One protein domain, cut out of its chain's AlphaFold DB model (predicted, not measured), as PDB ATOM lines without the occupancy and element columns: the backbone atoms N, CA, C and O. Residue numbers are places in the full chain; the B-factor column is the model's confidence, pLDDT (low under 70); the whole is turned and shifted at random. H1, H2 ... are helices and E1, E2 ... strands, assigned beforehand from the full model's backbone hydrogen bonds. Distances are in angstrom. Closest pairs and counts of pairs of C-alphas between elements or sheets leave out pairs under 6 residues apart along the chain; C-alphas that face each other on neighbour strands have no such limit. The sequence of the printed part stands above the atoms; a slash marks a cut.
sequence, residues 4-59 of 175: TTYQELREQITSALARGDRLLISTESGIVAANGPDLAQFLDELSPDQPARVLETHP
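This is residues 4 to 59 of the 175 residues of an uncharacterized protein of Kocuria rhizophila (UniProt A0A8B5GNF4). A small antiparallel sheet of three strands has two helices, H1 and H2, packed side by side over one of its faces, while the other face is bare. H1 runs along the strands over E1 and E3, and H2, running the opposite way, covers E2 and tilts up out of the sheet. The printed part has 56 residues, with two named helices and three named strands in the order H1, E1, E2, H2, E3 along the chain; the sheet's order is E2, E1, E3, and the class is mixed, helices and strands. The whole is compact, with a radius of gyration of the C-alphas of 9.9 A, and rounded, spanning 27 by 20 by 17 A.

H1, residues 4 to 17, is on the sheet at a height over the sheet of 9.0 A. It lies over E1, residues 22 to 26, and E3, residues 53 to 58, and runs along the strands, at 22 degrees to E3 on the local plane. The closest C-alphas of H1 and E3 are those of Leu 9 and Arg 53, 6.3 A apart. E1 is the inner strand, and E3 is its antiparallel neighbour at 155 degrees, with N 24 and O 56 2.9 A apart and N 55 and O 24 2.8 A apart, within hydrogen-bond range. E2, residues 31 to 34, forms a hairpin with E1, antiparallel at 157 degrees, with N 25 and O 32 within hydrogen-bond range at 2.8 A. H2, residues 36 to 45, is on the same face as H1, over E2 at a height over the sheet of 9.3 A. It only just stands up from the sheet, its line rising 41 degrees out of the local plane. H1 and H2 touch at a shallow tilt of 26 degrees, opposite ways, and their closest C-alphas, those of Leu 17 and Gly 36, are 6.2 A apart. E2, H2 and E3 form a split strand-helix-strand unit, two strands running the same way with a helix between them in the chain and E1 between them in the sheet; its crossover is right-handed. H1 and H2 on one face of the sheet make two layers, one of helices and one of strands. In H1 and H2 every O i to N i+4 pair is within hydrogen-bond range.

H1 begins at C-alpha 4, at (53.215, 145.351, 114.226), and measures 20.2 A from first to last C-alpha. E1 measures 13.3 A and E2 9.8 A. H2 measures 14.4 A and begins at C-alpha 36, at (62.025, 154.399, 93.312). E3 measures 14.6 A and ends at C-alpha 58, at (66.468, 143.031, 95.596).

The two C-alphas farthest apart are those of Asp 49 and Pro 59, at 28.2 A. The printed part has no cut. The links H1 to E1, E1 to E2 and E2 to H2 are tight, and H2 to E3, with 7 residues, is short; no link is long. The mean pLDDT of the printed part is 84.8, and residues 4 and 37 are under 70 in this model.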
ATOM      1  N   THR A   4      51.787 145.520 114.510       56.56
ATOM      2  CA  THR A   4      53.215 145.351 114.226       56.56
ATOM      3  C   THR A   4      53.506 145.320 112.722       56.56
ATOM      4  O   THR A   4      54.470 145.926 112.279       56.56
ATOM      5  N   THR A   5      52.615 144.743 111.908       78.94
ATOM      6  CA  THR A   5      52.851 144.522 110.470       78.94
ATOM      7  C   THR A   5      52.829 145.792 109.612       78.94
ATOM      8  O   THR A   5      53.558 145.862 108.629       78.94
ATOM      9  N   TYR A   6      52.024 146.804 109.963       85.81
ATOM     10  CA  TYR A   6      51.952 148.061 109.195       85.81
ATOM     11  C   TYR A   6      53.190 148.937 109.413       85.81
ATOM     12  O   TYR A   6      53.770 149.441 108.454       85.81
ATOM     13  N   GLN A   7      53.617 149.101 110.672       87.62
ATOM     14  CA  GLN A   7      54.815 149.883 110.988       87.62
ATOM     15  C   GLN A   7      56.076 149.213 110.435       87.62
ATOM     16  O   GLN A   7      56.876 149.887 109.793       87.62
ATOM     17  N   GLU A   8      56.203 147.891 110.587       89.00
ATOM     18  CA  GLU A   8      57.315 147.121 110.012       89.00
ATOM     19  C   GLU A   8      57.379 147.255 108.485       89.00
ATOM     20  O   GLU A   8      58.461 147.432 107.926       89.00
ATOM     21  N   LEU A   9      56.232 147.213 107.797       91.19
ATOM     22  CA  LEU A   9      56.181 147.394 106.349       91.19
ATOM     23  C   LEU A   9      56.618 148.806 105.936       91.19
ATOM     24  O   LEU A   9      57.436 148.937 105.028       91.19
ATOM     25  N   ARG A  10      56.134 149.853 106.620       92.56
ATOM     26  CA  ARG A  10      56.583 151.234 106.363       92.56
ATOM     27  C   ARG A  10      58.089 151.368 106.532       92.56
ATOM     28  O   ARG A  10      58.742 151.916 105.655       92.56
ATOM     29  N   GLU A  11      58.650 150.834 107.616       91.81
ATOM     30  CA  GLU A  11      60.094 150.884 107.873       91.81
ATOM     31  C   GLU A  11      60.905 150.147 106.800       91.81
ATOM     32  O   GLU A  11      61.947 150.645 106.366       91.81
ATOM     33  N   GLN A  12      60.426 148.990 106.333       91.75
ATOM     34  CA  GLN A  12      61.061 148.243 105.245       91.75
ATOM     35  C   GLN A  12      61.039 149.026 103.933       91.75
ATOM     36  O   GLN A  12      62.069 149.106 103.266       91.75
ATOM     37  N   ILE A  13      59.905 149.645 103.595       90.12
ATOM     38  CA  ILE A  13      59.756 150.466 102.390       90.12
ATOM     39  C   ILE A  13      60.641 151.713 102.466       90.12
ATOM     40  O   ILE A  13      61.416 151.963 101.549       90.12
ATOM     41  N   THR A  14      60.610 152.454 103.578       86.75
ATOM     42  CA  THR A  14      61.481 153.622 103.784       86.75
ATOM     43  C   THR A  14      62.959 153.241 103.700       86.75
ATOM     44  O   THR A  14      63.748 153.952 103.084       86.75
ATOM     45  N   SER A  15      63.345 152.099 104.274       87.50
ATOM     46  CA  SER A  15      64.726 151.614 104.207       87.50
ATOM     47  C   SER A  15      65.136 151.198 102.796       87.50
ATOM     48  O   SER A  15      66.278 151.424 102.410       87.50
ATOM     49  N   ALA A  16      64.231 150.576 102.038       85.31
ATOM     50  CA  ALA A  16      64.468 150.197 100.651       85.31
ATOM     51  C   ALA A  16      64.614 151.430  99.753       85.31
ATOM     52  O   ALA A  16      65.588 151.507  99.013       85.31
ATOM     53  N   LEU A  17      63.744 152.436  99.906       77.31
ATOM     54  CA  LEU A  17      63.871 153.737  99.234       77.31
ATOM     55  C   LEU A  17      65.223 154.393  99.534       77.31
ATOM     56  O   LEU A  17      65.938 154.798  98.622       77.31
ATOM     57  N   ALA A  18      65.628 154.410 100.807       74.25
ATOM     58  CA  ALA A  18      66.916 154.959 101.230       74.25
ATOM     59  C   ALA A  18      68.136 154.150 100.751       74.25
ATOM     60  O   ALA A  18      69.263 154.627 100.874       74.25
ATOM     61  N   ARG A  19      67.946 152.928 100.241       75.94
ATOM     62  CA  ARG A  19      69.005 152.084  99.657       75.94
ATOM     63  C   ARG A  19      68.914 151.952  98.133       75.94
ATOM     64  O   ARG A  19      69.851 151.448  97.522       75.94
ATOM     65  N   GLY A  20      67.829 152.439  97.534       72.00
ATOM     66  CA  GLY A  20      67.499 152.214  96.131       72.00
ATOM     67  C   GLY A  20      67.116 150.763  95.813       72.00
ATOM     68  O   GLY A  20      67.197 150.344  94.662       72.00
ATOM     69  N   ASP A  21      66.730 149.975  96.820       83.12
ATOM     70  CA  ASP A  21      66.357 148.572  96.642       83.12
ATOM     71  C   ASP A  21      64.993 148.455  95.940       83.12
ATOM     72  O   ASP A  21      64.069 149.230  96.206       83.12
ATOM     73  N   ARG A  22      64.821 147.411  95.123       84.56
ATOM     74  CA  ARG A  22      63.505 146.989  94.629       84.56
ATOM     75  C   ARG A  22      62.856 146.030  95.619       84.56
ATOM     76  O   ARG A  22      63.497 145.094  96.104       84.56
ATOM     77  N   LEU A  23      61.565 146.209  95.878       88.06
ATOM     78  CA  LEU A  23      60.773 145.304  96.704       88.06
ATOM     79  C   LEU A  23      59.775 144.514  95.866       88.06
ATOM     80  O   LEU A  23      59.138 145.047  94.961       88.06
ATOM     81  N   LEU A  24      59.599 143.246  96.228       91.75
ATOM     82  CA  LEU A  24      58.468 142.434  95.805       91.75
ATOM     83  C   LEU A  24      57.462 142.392  96.957       91.75
ATOM     84  O   LEU A  24      57.759 141.844  98.019       91.75
ATOM     85  N   ILE A  25      56.287 142.982  96.773       92.25
ATOM     86  CA  ILE A  25      55.285 143.208  97.817       92.25
ATOM     87  C   ILE A  25      54.022 142.416  97.479       92.25
ATOM     88  O   ILE A  25      53.463 142.534  96.394       92.25
ATOM     89  N   SER A  26      53.544 141.607  98.419       92.19
ATOM     90  CA  SER A  26      52.231 140.965  98.327       92.19
ATOM     91  C   SER A  26      51.170 141.914  98.870       92.19
ATOM     92  O   SER A  26      51.283 142.344 100.016       92.19
ATOM     93  N   THR A  27      50.126 142.162  98.089       89.62
ATOM     94  CA  THR A  27      48.919 142.923  98.442       89.62
ATOM     95  C   THR A  27      47.676 142.038  98.282       89.62
ATOM     96  O   THR A  27      47.777 140.881  97.862       89.62
ATOM     97  N   GLU A  28      46.484 142.556  98.596       86.75
ATOM     98  CA  GLU A  28      45.220 141.852  98.315       86.75
ATOM     99  C   GLU A  28      44.952 141.677  96.813       86.75
ATOM    100  O   GLU A  28      44.311 140.709  96.404       86.75
ATOM    101  N   SER A  29      45.450 142.601  95.988       86.06
ATOM    102  CA  SER A  29      45.249 142.595  94.536       86.06
ATOM    103  C   SER A  29      46.266 141.731  93.788       86.06
ATOM    104  O   SER A  29      46.060 141.440  92.610       86.06
ATOM    105  N   GLY A  30      47.345 141.296  94.445       88.81
ATOM    106  CA  GLY A  30      48.360 140.437  93.843       88.81
ATOM    107  C   GLY A  30      49.764 140.704  94.372       88.81
ATOM    108  O   GLY A  30      49.947 141.196  95.481       88.81
ATOM    109  N   ILE A  31      50.768 140.343  93.577       90.31
ATOM    110  CA  ILE A  31      52.172 140.646  93.863       90.31
ATOM    111  C   ILE A  31      52.584 141.827  92.988       90.31
ATOM    112  O   ILE A  31      52.376 141.793  91.778       90.31
ATOM    113  N   VAL A  32      53.172 142.843  93.610       87.88
ATOM    114  CA  VAL A  32      53.673 144.062  92.972       87.88
ATOM    115  C   VAL A  32      55.190 144.092  93.121       87.88
ATOM    116  O   VAL A  32      55.704 143.848  94.211       87.88
ATOM    117  N   ALA A  33      55.911 144.376  92.039       85.56
ATOM    118  CA  ALA A  33      57.318 144.756  92.105       85.56
ATOM    119  C   ALA A  33      57.389 146.285  92.038       85.56
ATOM    120  O   ALA A  33      56.777 146.860  91.145       85.56
ATOM    121  N   ALA A  34      58.073 146.922  92.988       81.44
ATOM    122  CA  ALA A  34      58.158 148.380  93.076       81.44
ATOM    123  C   ALA A  34      59.555 148.838  93.520       81.44
ATOM    124  O   ALA A  34      60.183 148.225  94.389       81.44
ATOM    125  N   ASN A  35      60.025 149.939  92.942       80.12
ATOM    126  CA  ASN A  35      61.285 150.628  93.231       80.12
ATOM    127  C   ASN A  35      61.100 152.135  93.008       80.12
ATOM    128  O   ASN A  35      60.165 152.545  92.326       80.12
ATOM    129  N   GLY A  36      61.994 152.955  93.572       75.12
ATOM    130  CA  GLY A  36      62.025 154.399  93.312       75.12
ATOM    131  C   GLY A  36      60.642 155.069  93.451       75.12
ATOM    132  O   GLY A  36      60.026 154.916  94.510       75.12
ATOM    133  N   PRO A  37      60.142 155.771  92.412       68.19
ATOM    134  CA  PRO A  37      58.839 156.442  92.435       68.19
ATOM    135  C   PRO A  37      57.652 155.525  92.761       68.19
ATOM    136  O   PRO A  37      56.854 155.875  93.626       68.19
ATOM    137  N   ASP A  38      57.565 154.329  92.171       76.12
ATOM    138  CA  ASP A  38      56.453 153.393  92.425       76.12
ATOM    139  C   ASP A  38      56.424 152.944  93.888       76.12
ATOM    140  O   ASP A  38      55.370 152.762  94.498       76.12
ATOM    141  N   LEU A  39      57.608 152.774  94.479       82.62
ATOM    142  CA  LEU A  39      57.744 152.398  95.879       82.62
ATOM    143  C   LEU A  39      57.420 153.570  96.825       82.62
ATOM    144  O   LEU A  39      56.886 153.339  97.912       82.62
ATOM    145  N   ALA A  40      57.710 154.809  96.415       76.94
ATOM    146  CA  ALA A  40      57.323 156.022  97.135       76.94
ATOM    147  C   ALA A  40      55.804 156.239  97.078       76.94
ATOM    148  O   ALA A  40      55.176 156.403  98.122       76.94
ATOM    149  N   GLN A  41      55.197 156.104  95.896       79.31
ATOM    150  CA  GLN A  41      53.747 156.139  95.728       79.31
ATOM    151  C   GLN A  41      53.070 155.053  96.572       79.31
ATOM    152  O   GLN A  41      52.128 155.330  97.313       79.31
ATOM    153  N   PHE A  42      53.594 153.824  96.540       86.88
ATOM    154  CA  PHE A  42      53.076 152.741  97.371       86.88
ATOM    155  C   PHE A  42      53.151 153.070  98.873       86.88
ATOM    156  O   PHE A  42      52.243 152.717  99.623       86.88
ATOM    157  N   LEU A  43      54.211 153.749  99.334       88.06
ATOM    158  CA  LEU A  43      54.349 154.186 100.731       88.06
ATOM    159  C   LEU A  43      53.306 155.243 101.129       88.06
ATOM    160  O   LEU A  43      52.819 155.214 102.269       88.06
ATOM    161  N   ASP A  44      52.993 156.159 100.215       86.19
ATOM    162  CA  ASP A  44      52.013 157.229 100.416       86.19
ATOM    163  C   ASP A  44      50.577 156.692 100.418       86.19
ATOM    164  O   ASP A  44      49.753 157.114 101.232       86.19
ATOM    165  N   GLU A  45      50.293 155.695  99.580       88.56
ATOM    166  CA  GLU A  45      48.990 155.025  99.505       88.56
ATOM    167  C   GLU A  45      48.785 153.967 100.606       88.56
ATOM    168  O   GLU A  45      47.665 153.494 100.827       88.56
ATOM    169  N   LEU A  46      49.844 153.596 101.336       87.75
ATOM    170  CA  LEU A  46      49.802 152.508 102.308       87.75
ATOM    171  C   LEU A  46      48.856 152.801 103.486       87.75
ATOM    172  O   LEU A  46      49.160 153.593 104.389       87.75
ATOM    173  N   SER A  47      47.762 152.041 103.563       86.94
ATOM    174  CA  SER A  47      46.763 152.116 104.636       86.94
ATOM    175  C   SER A  47      46.886 150.963 105.646       86.94
ATOM    176  O   SER A  47      47.122 149.824 105.244       86.94
ATOM    177  N   PRO A  48      46.675 151.202 106.959       85.88
ATOM    178  CA  PRO A  48      46.636 150.131 107.961       85.88
ATOM    179  C   PRO A  48      45.507 149.115 107.726       85.88
ATOM    180  O   PRO A  48      45.596 147.992 108.222       85.88
ATOM    181  N   ASP A  49      44.476 149.491 106.964       86.56
ATOM    182  CA  ASP A  49      43.337 148.627 106.638       86.56
ATOM    183  C   ASP A  49      43.598 147.720 105.422       86.56
ATOM    184  O   ASP A  49      42.785 146.845 105.127       86.56
ATOM    185  N   GLN A  50      44.725 147.903 104.725       83.81
ATOM    186  CA  GLN A  50      45.109 147.115 103.555       83.81
ATOM    187  C   GLN A  50      46.288 146.195 103.898       83.81
ATOM    188  O   GLN A  50      47.419 146.661 104.067       83.81
ATOM    189  N   PRO A  51      46.068 144.874 104.023       83.38
ATOM    190  CA  PRO A  51      47.142 143.955 104.350       83.38
ATOM    191  C   PRO A  51      48.134 143.849 103.188       83.38
ATOM    192  O   PRO A  51      47.804 143.397 102.091       83.38
ATOM    193  N   ALA A  52      49.385 144.206 103.473       89.44
ATOM    194  CA  ALA A  52      50.512 144.021 102.575       89.44
ATOM    195  C   ALA A  52      51.734 143.481 103.330       89.44
ATOM    196  O   ALA A  52      51.830 143.592 104.556       89.44
ATOM    197  N   ARG A  53      52.666 142.855 102.606       91.38
ATOM    198  CA  ARG A  53      53.956 142.408 103.155       91.38
ATOM    199  C   ARG A  53      55.033 142.344 102.081       91.38
ATOM    200  O   ARG A  53      54.749 141.932 100.957       91.38
ATOM    201  N   VAL A  54      56.271 142.648 102.453       92.12
ATOM    202  CA  VAL A  54      57.432 142.375 101.600       92.12
ATOM    203  C   VAL A  54      57.662 140.865 101.540       92.12
ATOM    204  O   VAL A  54      57.668 140.180 102.565       92.12
ATOM    205  N   LEU A  55      57.803 140.341 100.328       90.62
ATOM    206  CA  LEU A  55      58.200 138.966 100.045       90.62
ATOM    207  C   LEU A  55      59.708 138.878  99.823       90.62
ATOM    208  O   LEU A  55      60.358 138.003 100.388       90.62
ATOM    209  N   GLU A  56      60.248 139.791  99.014       90.62
ATOM    210  CA  GLU A  56      61.655 139.814  98.622       90.62
ATOM    211  C   GLU A  56      62.175 141.254  98.547       90.62
ATOM    212  O   GLU A  56      61.438 142.187  98.217       90.62
ATOM    213  N   THR A  57      63.465 141.417  98.842       89.31
ATOM    214  CA  THR A  57      64.220 142.659  98.650       89.31
ATOM    215  C   THR A  57      65.356 142.363  97.685       89.31
ATOM    216  O   THR A  57      66.195 141.505  97.962       89.31
ATOM    217  N   HIS A  58      65.388 143.078  96.568       82.62
ATOM    218  CA  HIS A  58      66.468 143.031  95.596       82.62
ATOM    219  C   HIS A  58      67.316 144.293  95.775       82.62
ATOM    220  O   HIS A  58      66.824 145.388  95.494       82.62
ATOM    221  N   PRO A  59      68.558 144.167  96.276       80.19
ATOM    222  CA  PRO A  59      69.440 145.312  96.430       80.19
ATOM    223  C   PRO A  59      69.677 146.013  95.098       80.19
ATOM    224  O   PRO A  59      69.747 145.341  94.066       80.19
TER     225      PRO A  59